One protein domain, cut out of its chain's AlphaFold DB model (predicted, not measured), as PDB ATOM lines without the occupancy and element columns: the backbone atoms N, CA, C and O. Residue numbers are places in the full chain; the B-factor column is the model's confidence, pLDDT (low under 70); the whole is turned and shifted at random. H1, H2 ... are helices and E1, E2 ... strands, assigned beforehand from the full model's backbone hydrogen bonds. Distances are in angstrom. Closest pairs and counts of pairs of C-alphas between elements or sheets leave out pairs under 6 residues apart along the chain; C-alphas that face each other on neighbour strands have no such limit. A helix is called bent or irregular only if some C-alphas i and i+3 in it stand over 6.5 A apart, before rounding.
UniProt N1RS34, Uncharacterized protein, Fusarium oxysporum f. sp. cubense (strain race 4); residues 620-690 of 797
ATOM      1  N   LYS A 620     115.860  86.638 106.004       91.12
ATOM      2  CA  LYS A 620     114.625  86.697 106.797       91.12
ATOM      3  C   LYS A 620     114.461  88.035 107.511       91.12
ATOM      4  O   LYS A 620     115.430  88.767 107.714       91.12
ATOM      5  N   ASN A 621     113.238  88.323 107.961       89.00
ATOM      6  CA  ASN A 621     112.928  89.437 108.867       89.00
ATOM      7  C   ASN A 621     113.420  90.818 108.382       89.00
ATOM      8  O   ASN A 621     113.849  91.674 109.166       89.00
ATOM      9  N   ARG A 622     113.323  91.061 107.074       90.00
ATOM     10  CA  ARG A 622     113.628  92.347 106.432       90.00
ATOM     11  C   ARG A 622     112.373  92.981 105.862       90.00
ATOM     12  O   ARG A 622     111.371  92.301 105.655       90.00
ATOM     13  N   ARG A 623     112.447  94.289 105.623       92.50
ATOM     14  CA  ARG A 623     111.437  95.005 104.849       92.50
ATOM     15  C   ARG A 623     111.692  94.799 103.362       92.50
ATOM     16  O   ARG A 623     112.836  94.915 102.913       92.50
ATOM     17  N   TRP A 624     110.621  94.518 102.634       94.94
ATOM     18  CA  TRP A 624     110.658  94.224 101.209       94.94
ATOM     19  C   TRP A 624     109.676  95.091 100.425       94.94
ATOM     20  O   TRP A 624     108.584  95.421 100.895       94.94
ATOM     21  N   TRP A 625     110.099  95.442  99.216       96.69
ATOM     22  CA  TRP A 625     109.339  96.153  98.197       96.69
ATOM     23  C   TRP A 625     109.253  95.311  96.919       96.69
ATOM     24  O   TRP A 625     109.942  94.297  96.796       96.69
ATOM     25  N   GLY A 626     108.418  95.719  95.964       96.00
ATOM     26  CA  GLY A 626     108.282  95.056  94.662       96.00
ATOM     27  C   GLY A 626     106.991  94.249  94.543       96.00
ATOM     28  O   GLY A 626     105.946  94.693  95.009       96.00
ATOM     29  N   TRP A 627     107.040  93.079  93.904       94.69
ATOM     30  CA  TRP A 627     105.847  92.314  93.486       94.69
ATOM     31  C   TRP A 627     105.829  90.863  93.972       94.69
ATOM     32  O   TRP A 627     105.040  90.052  93.497       94.69
ATOM     33  N   GLY A 628     106.708  90.507  94.903       86.62
ATOM     34  CA  GLY A 628     106.823  89.143  95.422       86.62
ATOM     35  C   GLY A 628     107.647  88.217  94.532       86.62
ATOM     36  O   GLY A 628     108.517  87.543  95.059       86.62
ATOM     37  N   VAL A 629     107.428  88.224  93.213       90.00
ATOM     38  CA  VAL A 629     108.309  87.535  92.243       90.00
ATOM     39  C   VAL A 629     109.575  88.337  91.935       90.00
ATOM     40  O   VAL A 629     110.631  87.774  91.689       90.00
ATOM     41  N   LEU A 630     109.467  89.667  92.000       94.56
ATOM     42  CA  LEU A 630     110.599  90.583  91.995       94.56
ATOM     43  C   LEU A 630     110.629  91.288  93.348       94.56
ATOM     44  O   LEU A 630     109.735  92.077  93.678       94.56
ATOM     45  N   GLU A 631     111.643  90.974  94.137       94.38
ATOM     46  CA  GLU A 631     111.802  91.372  95.524       94.38
ATOM     47  C   GLU A 631     112.921  92.408  95.655       94.38
ATOM     48  O   GLU A 631     114.058  92.235  95.213       94.38
ATOM     49  N   ILE A 632     112.601  93.526  96.294       96.75
ATOM     50  CA  ILE A 632     113.514  94.648  96.466       96.75
ATOM     51  C   ILE A 632     113.767  94.838  97.956       96.75
ATOM     52  O   ILE A 632     112.850  95.151  98.717       96.75
ATOM     53  N   CYS A 633     115.010  94.652  98.396       95.19
ATOM     54  CA  CYS A 633     115.365  94.912  99.788       95.19
ATOM     55  C   CYS A 633     115.390  96.422 100.077       95.19
ATOM     56  O   CYS A 633     115.553  97.239  99.170       95.19
ATOM     57  N   GLU A 634     115.304  96.792 101.354       93.62
ATOM     58  CA  GLU A 634     115.310  98.194 101.794       93.62
ATOM     59  C   GLU A 634     116.464  99.036 101.240       93.62
ATOM     60  O   GLU A 634     116.259 100.169 100.815       93.62
ATOM     61  N   ASP A 635     117.667  98.465 101.195       93.38
ATOM     62  CA  ASP A 635     118.862  99.136 100.681       93.38
ATOM     63  C   ASP A 635     118.714  99.509  99.203       93.38
ATOM     64  O   ASP A 635     118.944 100.649  98.804       93.38
ATOM     65  N   CYS A 636     118.282  98.557  98.371       95.19
ATOM     66  CA  CYS A 636     118.096  98.793  96.943       95.19
ATOM     67  C   CYS A 636     116.840  99.619  96.643       95.19
ATOM     68  O   CYS A 636     116.833 100.369  95.670       95.19
ATOM     69  N   TYR A 637     115.810  99.552  97.487       95.81
ATOM     70  CA  TYR A 637     114.691 100.482  97.404       95.81
ATOM     71  C   TYR A 637     115.172 101.916  97.646       95.81
ATOM     72  O   TYR A 637     115.046 102.759  96.761       95.81
ATOM     73  N   ALA A 638     115.808 102.174  98.791       92.19
ATOM     74  CA  ALA A 638     116.247 103.510  99.178       92.19
ATOM     75  C   ALA A 638     117.302 104.105  98.228       92.19
ATOM     76  O   ALA A 638     117.300 105.314  98.013       92.19
ATOM     77  N   SER A 639     118.197 103.277  97.676       90.62
ATOM     78  CA  SER A 639     119.301 103.733  96.815       90.62
ATOM     79  C   SER A 639     118.986 103.774  95.320       90.62
ATOM     80  O   SER A 639     119.761 104.371  94.574       90.62
ATOM     81  N   PHE A 640     117.917 103.120  94.856       94.88
ATOM     82  CA  PHE A 640     117.675 102.956  93.420       94.88
ATOM     83  C   PHE A 640     116.197 102.979  93.019       94.88
ATOM     84  O   PHE A 640     115.845 103.694  92.087       94.88
ATOM     85  N   ALA A 641     115.328 102.210  93.680       95.69
ATOM     86  CA  ALA A 641     113.946 102.052  93.212       95.69
ATOM     87  C   ALA A 641     112.988 103.165  93.682       95.69
ATOM     88  O   ALA A 641     111.949 103.391  93.058       95.69
ATOM     89  N   LYS A 642     113.318 103.865  94.772       95.00
ATOM     90  CA  LYS A 642     112.512 104.962  95.318       95.00
ATOM     91  C   LYS A 642     112.429 106.132  94.330       95.00
ATOM     92  O   LYS A 642     113.445 106.572  93.800       95.00
ATOM     93  N   GLY A 643     111.230 106.660  94.115       95.06
ATOM     94  CA  GLY A 643     110.935 107.753  93.186       95.06
ATOM     95  C   GLY A 643     110.852 107.344  91.713       95.06
ATOM     96  O   GLY A 643     110.744 108.213  90.851       95.06
ATOM     97  N   THR A 644     110.930 106.049  91.395       96.00
ATOM     98  CA  THR A 644     110.876 105.570  90.005       96.00
ATOM     99  C   THR A 644     109.439 105.404  89.512       96.00
ATOM    100  O   THR A 644     108.507 105.263  90.300       96.00
ATOM    101  N   ALA A 645     109.242 105.378  88.189       95.44
ATOM    102  CA  ALA A 645     107.909 105.306  87.578       95.44
ATOM    103  C   ALA A 645     107.091 104.065  87.991       95.44
ATOM    104  O   ALA A 645     105.862 104.104  87.976       95.44
ATOM    105  N   LEU A 646     107.760 102.967  88.367       95.19
ATOM    106  CA  LEU A 646     107.104 101.732  88.801       95.19
ATOM    107  C   LEU A 646     106.846 101.659  90.314       95.19
ATOM    108  O   LEU A 646     106.066 100.805  90.728       95.19
ATOM    109  N   GLU A 647     107.432 102.541  91.131       95.50
ATOM    110  CA  GLU A 647     107.253 102.530  92.594       95.50
ATOM    111  C   GLU A 647     105.775 102.563  93.028       95.50
ATOM    112  O   GLU A 647     105.397 101.740  93.866       95.50
ATOM    113  N   PRO A 648     104.893 103.404  92.443       95.50
ATOM    114  CA  PRO A 648     103.476 103.422  92.820       95.50
ATOM    115  C   PRO A 648     102.732 102.111  92.538       95.50
ATOM    116  O   PRO A 648     101.613 101.928  93.011       95.50
ATOM    117  N   ARG A 649     103.318 101.209  91.741       94.25
ATOM    118  CA  ARG A 649     102.721  99.928  91.343       94.25
ATOM    119  C   ARG A 649     103.207  98.758  92.198       94.25
ATOM    120  O   ARG A 649     102.809  97.631  91.908       94.25
ATOM    121  N   PHE A 650     104.066  98.976  93.194       96.44
ATOM    122  CA  PHE A 650     104.557  97.900  94.055       96.44
ATOM    123  C   PHE A 650     103.417  97.230  94.835       96.44
ATOM    124  O   PHE A 650     102.600  97.898  95.461       96.44
ATOM    125  N   ALA A 651     103.403  95.897  94.838       94.94
ATOM    126  CA  ALA A 651     102.490  95.107  95.663       94.94
ATOM    127  C   ALA A 651     102.989  94.987  97.115       94.94
ATOM    128  O   ALA A 651     102.203  94.898  98.054       94.94
ATOM    129  N   LEU A 652     104.311  94.990  97.301       93.31
ATOM    130  CA  LEU A 652     104.977  95.033  98.595       93.31
ATOM    131  C   LEU A 652     105.507  96.450  98.824       93.31
ATOM    132  O   LEU A 652     106.275  96.967  98.015       93.31
ATOM    133  N   THR A 653     105.137  97.069  99.940       94.69
ATOM    134  CA  THR A 653     105.583  98.423 100.304       94.69
ATOM    135  C   THR A 653     106.150  98.432 101.719       94.69
ATOM    136  O   THR A 653     105.470  98.785 102.681       94.69
ATOM    137  N   GLY A 654     107.402  97.993 101.858       92.56
ATOM    138  CA  GLY A 654     108.092  97.923 103.148       92.56
ATOM    139  C   GLY A 654     107.545  96.845 104.082       92.56
ATOM    140  O   GLY A 654     107.677  96.963 105.301       92.56
ATOM    141  N   VAL A 655     106.934  95.798 103.521       91.31
ATOM    142  CA  VAL A 655     106.324  94.697 104.279       91.31
ATOM    143  C   VAL A 655     107.420  93.849 104.921       91.31
ATOM    144  O   VAL A 655     108.425  93.538 104.278       91.31
ATOM    145  N   ARG A 656     107.232  93.477 106.194       91.12
ATOM    146  CA  ARG A 656     108.152  92.621 106.951       91.12
ATOM    147  C   ARG A 656     107.499  91.278 107.246       91.12
ATOM    148  O   ARG A 656     106.504  91.222 107.959       91.12
ATOM    149  N   GLU A 657     108.104  90.211 106.743       85.88
ATOM    150  CA  GLU A 657     107.662  88.832 106.967       85.88
ATOM    151  C   GLU A 657     108.808  88.056 107.635       85.88
ATOM    152  O   GLU A 657     109.769  87.690 106.958       85.88
ATOM    153  N   PRO A 658     108.771  87.848 108.966       86.75
ATOM    154  CA  PRO A 658     109.887  87.259 109.710       86.75
ATOM    155  C   PRO A 658     110.301  85.865 109.238       86.75
ATOM    156  O   PRO A 658     111.494  85.584 109.172       86.75
ATOM    157  N   GLU A 659     109.337  85.029 108.855       88.00
ATOM    158  CA  GLU A 659     109.590  83.624 108.513       88.00
ATOM    159  C   GLU A 659     109.963  83.395 107.045       88.00
ATOM    160  O   GLU A 659     110.553  82.365 106.714       88.00
ATOM    161  N   LYS A 660     109.647  84.347 106.159       86.69
ATOM    162  CA  LYS A 660     109.844  84.182 104.718       86.69
ATOM    163  C   LYS A 660     111.246  84.617 104.306       86.69
ATOM    164  O   LYS A 660     111.653  85.758 104.526       86.69
ATOM    165  N   GLU A 661     111.968  83.696 103.681       88.56
ATOM    166  CA  GLU A 661     113.248  83.967 103.037       88.56
ATOM    167  C   GLU A 661     113.031  84.602 101.670       88.56
ATOM    168  O   GLU A 661     112.208  84.141 100.882       88.56
ATOM    169  N   ARG A 662     113.765  85.685 101.420       89.88
ATOM    170  CA  ARG A 662     113.676  86.484 100.199       89.88
ATOM    171  C   ARG A 662     115.069  86.889  99.716       89.88
ATOM    172  O   ARG A 662     115.964  87.105 100.543       89.88
ATOM    173  N   MET A 663     115.257  86.976  98.404       91.38
ATOM    174  CA  MET A 663     116.506  87.395  97.749       91.38
ATOM    175  C   MET A 663     116.276  88.772  97.122       91.38
ATOM    176  O   MET A 663     115.198  89.048  96.624       91.38
ATOM    177  N   CYS A 664     117.265  89.667  97.117       94.81
ATOM    178  CA  CYS A 664     117.092  90.917  96.372       94.81
ATOM    179  C   CYS A 664     117.263  90.652  94.869       94.81
ATOM    180  O   CYS A 664     118.253  90.056  94.466       94.81
ATOM    181  N   ASP A 665     116.361  91.125  94.017       94.69
ATOM    182  CA  ASP A 665     116.507  90.978  92.564       94.69
ATOM    183  C   ASP A 665     117.340  92.098  91.951       94.69
ATOM    184  O   ASP A 665     118.197  91.878  91.097       94.69
ATOM    185  N   ILE A 666     117.160  93.320  92.442       94.50
ATOM    186  CA  ILE A 666     117.789  94.511  91.863       94.50
ATOM    187  C   ILE A 666     119.168  94.833  92.464       94.50
ATOM    188  O   ILE A 666     119.632  95.976  92.399       94.50
ATOM    189  N   TYR A 667     119.853  93.851  93.063       92.88
ATOM    190  CA  TYR A 667     121.292  94.001  93.317       92.88
ATOM    191  C   TYR A 667     122.110  93.789  92.034       92.88
ATOM    192  O   TYR A 667     123.194  94.363  91.932       92.88
ATOM    193  N   SER A 668     121.614  92.980  91.085       91.06
ATOM    194  CA  SER A 668     122.297  92.702  89.817       91.06
ATOM    195  C   SER A 668     122.284  93.952  88.920       91.06
ATOM    196  O   SER A 668     121.227  94.578  88.755       91.06
ATOM    197  N   PRO A 669     123.422  94.324  88.300       92.81
ATOM    198  CA  PRO A 669     123.471  95.396  87.307       92.81
ATOM    199  C   PRO A 669     122.527  95.168  86.119       92.81
ATOM    200  O   PRO A 669     121.864  96.111  85.672       92.81
ATOM    201  N   ARG A 670     122.407  93.927  85.631       93.94
ATOM    202  CA  ARG A 670     121.466  93.586  84.561       93.94
ATOM    203  C   ARG A 670     120.023  93.776  85.004       93.94
ATOM    204  O   ARG A 670     119.268  94.438  84.297       93.94
ATOM    205  N   MET A 671     119.646  93.272  86.180       95.12
ATOM    206  CA  MET A 671     118.285  93.456  86.696       95.12
ATOM    207  C   MET A 671     117.949  94.933  86.920       95.12
ATOM    208  O   MET A 671     116.831  95.350  86.634       95.12
ATOM    209  N   ARG A 672     118.913  95.761  87.346       96.44
ATOM    210  CA  ARG A 672     118.735  97.225  87.403       96.44
ATOM    211  C   ARG A 672     118.518  97.844  86.026       96.44
ATOM    212  O   ARG A 672     117.695  98.746  85.894       96.44
ATOM    213  N   SER A 673     119.231  97.366  85.009       95.88
ATOM    214  CA  SER A 673     119.077  97.847  83.632       95.88
ATOM    215  C   SER A 673     117.689  97.505  83.085       95.88
ATOM    216  O   SER A 673     116.999  98.384  82.579       95.88
ATOM    217  N   LEU A 674     117.233  96.266  83.290       96.19
ATOM    218  CA  LEU A 674     115.886  95.820  82.922       96.19
ATOM    219  C   LEU A 674     114.797  96.572  83.693       96.19
ATOM    220  O   LEU A 674     113.814  97.001  83.101       96.19
ATOM    221  N   TYR A 675     114.991  96.799  84.994       97.12
ATOM    222  CA  TYR A 675     114.082  97.610  85.804       97.12
ATOM    223  C   TYR A 675     113.989  99.051  85.276       97.12
ATOM    224  O   TYR A 675     112.899  99.612  85.183       97.12
ATOM    225  N   THR A 676     115.127  99.651  84.910       97.25
ATOM    226  CA  THR A 676     115.185 101.011  84.348       97.25
ATOM    227  C   THR A 676     114.459 101.082  83.010       97.25
ATOM    228  O   THR A 676     113.694 102.016  82.773       97.25
ATOM    229  N   GLU A 677     114.649 100.078  82.156       96.88
ATOM    230  CA  GLU A 677     113.954  99.985  80.875       96.88
ATOM    231  C   GLU A 677     112.444  99.814  81.069       96.88
ATOM    232  O   GLU A 677     111.669 100.552  80.467       96.88
ATOM    233  N   ALA A 678     112.014  98.955  81.993       96.81
ATOM    234  CA  ALA A 678     110.606  98.799  82.350       96.81
ATOM    235  C   ALA A 678     109.997 100.088  82.930       96.81
ATOM    236  O   ALA A 678     108.839 100.406  82.663       96.81
ATOM    237  N   CYS A 679     110.770 100.882  83.681       96.56
ATOM    238  CA  CYS A 679     110.338 102.214  84.119       96.56
ATOM    239  C   CYS A 679     110.130 103.178  82.945       96.56
ATOM    240  O   CYS A 679     109.273 104.055  83.027       96.56
ATOM    241  N   ARG A 680     110.904 103.027  81.865       96.62
ATOM    242  CA  ARG A 680     110.827 103.865  80.663       96.62
ATOM    243  C   ARG A 680     109.686 103.448  79.735       96.62
ATOM    244  O   ARG A 680     109.026 104.317  79.171       96.62
ATOM    245  N   THR A 681     109.471 102.147  79.549       95.69
ATOM    246  CA  THR A 681     108.484 101.590  78.607       95.69
ATOM    247  C   THR A 681     107.128 101.300  79.245       95.69
ATOM    248  O   THR A 681     106.130 101.213  78.537       95.69
ATOM    249  N   GLY A 682     107.074 101.156  80.572       93.06
ATOM    250  CA  GLY A 682     105.888 100.722  81.309       93.06
ATOM    251  C   GLY A 682     105.671  99.203  81.322       93.06
ATOM    252  O   GLY A 682     104.691  98.751  81.929       93.06
ATOM    253  N   ASP A 683     106.569  98.428  80.700       94.75
ATOM    254  CA  ASP A 683     106.494  96.966  80.581       94.75
ATOM    255  C   ASP A 683     106.855  96.260  81.899       94.75
ATOM    256  O   ASP A 683     107.966  95.773  82.115       94.75
ATOM    257  N   LEU A 684     105.893  96.244  82.824       94.56
ATOM    258  CA  LEU A 684     106.024  95.524  84.088       94.56
ATOM    259  C   LEU A 684     105.975  94.004  83.882       94.56
ATOM    260  O   LEU A 684     106.702  93.283  84.552       94.56
ATOM    261  N   GLU A 685     105.125  93.513  82.981       94.81
ATOM    262  CA  GLU A 685     104.918  92.072  82.792       94.81
ATOM    263  C   GLU A 685     106.186  91.390  82.272       94.81
ATOM    264  O   GLU A 685     106.603  90.375  82.836       94.81
ATOM    265  N   GLY A 686     106.866  91.993  81.291       94.12
ATOM    266  CA  GLY A 686     108.155  91.512  80.800       94.12
ATOM    267  C   GLY A 686     109.222  91.478  81.896       94.12
ATOM    268  O   GLY A 686     109.958  90.498  82.018       94.12
ATOM    269  N   LEU A 687     109.273  92.500  82.757       96.38
ATOM    270  CA  LEU A 687     110.204  92.537  83.889       96.38
ATOM    271  C   LEU A 687     109.942  91.406  84.896       96.38
ATOM    272  O   LEU A 687     110.890  90.763  85.353       96.38
ATOM    273  N   LEU A 688     108.678  91.168  85.257       96.56
ATOM    274  CA  LEU A 688     108.314  90.120  86.215       96.56
ATOM    275  C   LEU A 688     108.590  88.720  85.652       96.56
ATOM    276  O   LEU A 688     109.113  87.882  86.384       96.56
ATOM    277  N   ALA A 689     108.341  88.494  84.359       95.06
ATOM    278  CA  ALA A 689     108.667  87.233  83.694       95.06
ATOM    279  C   ALA A 689     110.178  86.936  83.721       95.06
ATOM    280  O   ALA A 689     110.593  85.807  83.988       95.06
ATOM    281  N   VAL A 690     111.021  87.955  83.511       94.38
ATOM    282  CA  VAL A 690     112.481  87.793  83.617       94.38
ATOM    283  C   VAL A 690     112.915  87.519  85.060       94.38
ATOM    284  O   VAL A 690     113.793  86.684  85.277       94.38
TER     285      VAL A 690
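Overview. This is residues 620 to 690 of the 797 residues of an uncharacterized protein of Fusarium oxysporum f. sp. cubense (strain race 4) (UniProt N1RS34). A small antiparallel sheet of three strands, with the helix H1 over one face, forms one end of an elongated domain, and a helical hairpin of H2 and H3 forms the other end. The strands stand in the order E2, E1, E3, and a long stretch with no named element, residues 657 to 668, leads from E3 to H2. The printed part has 71 residues, with three named helices and three named strands in the order E1, E2, H1, E3, H2, H3; the class is mixed, helices and strands. The whole is compact, with a radius of gyration of the C-alphas of 11.3 A, and its C-alphas span 34 by 22 by 20 A.

Arrangement. E1, residues 623 to 626, forms a hairpin with its antiparallel neighbour E2, residues 631 to 633, at 139 degrees between directions; N 625 and O 632 are within hydrogen-bond range at 2.8 A. H1, residues 634 to 641, is on the sheet at a height over the sheet of 8.1 A. It lies over E2 and runs along the strands, at 7 degrees to E2 on the local plane. The closest C-alphas of H1 and E1 are those of Glu 634 and Arg 623, 5.9 A apart. E3, residues 652 to 656, is antiparallel to E1 at 157 degrees, with N 652 and O 626 2.8 A apart and N 624 and O 655 2.9 A apart, both within hydrogen-bond range. E2 and E3 are edge strands. E2, H1 and E3 make a split strand-helix-strand unit, two strands running the same way with E1 between them in the sheet, and its crossover is right-handed. H2, residues 669 to 681, is not on the sheet but is near H1. With residues 674 to 678 alone, H2 touches H3, residues 684 to 690, at a shallow tilt of 26 degrees, opposite ways, as a helical hairpin; their closest C-alphas are those of Ala 678 and Leu 684, 5.9 A apart. H3 is not on the sheet and is apart from H1. In H1, H2 and H3 every O i to N i+4 pair is within hydrogen-bond range.

Along the chain. E1, residues 623 to 626, begins at C-alpha 623 (111.437, 95.005, 104.849) and is 10.7 A long. E2, residues 631 to 633, measures 6.6 A. H1, residues 634 to 641, measures 9.5 A and is only just irregular: C-alphas 638 and 641 are 6.6 A apart. E3, residues 652 to 656, measures 9.3 A. H2, residues 669 to 681, is the longest helix at 18.4 A and begins at C-alpha 669 (123.471, 95.396, 87.307). H3, residues 684 to 690, measures 10.1 A and ends at C-alpha 690 (112.481, 87.793, 83.617).

Size, cuts and confidence. The two C-alphas farthest apart, those of Glu 659 and Thr 681, are 34.9 A apart. The printed part has no cut. The link from E3 to H2 is long, with 12 residues, and that from H1 to E3 is short, with 10; the other links are tight. The mean pLDDT of the printed part is 93.7, and no printed residue is under 70.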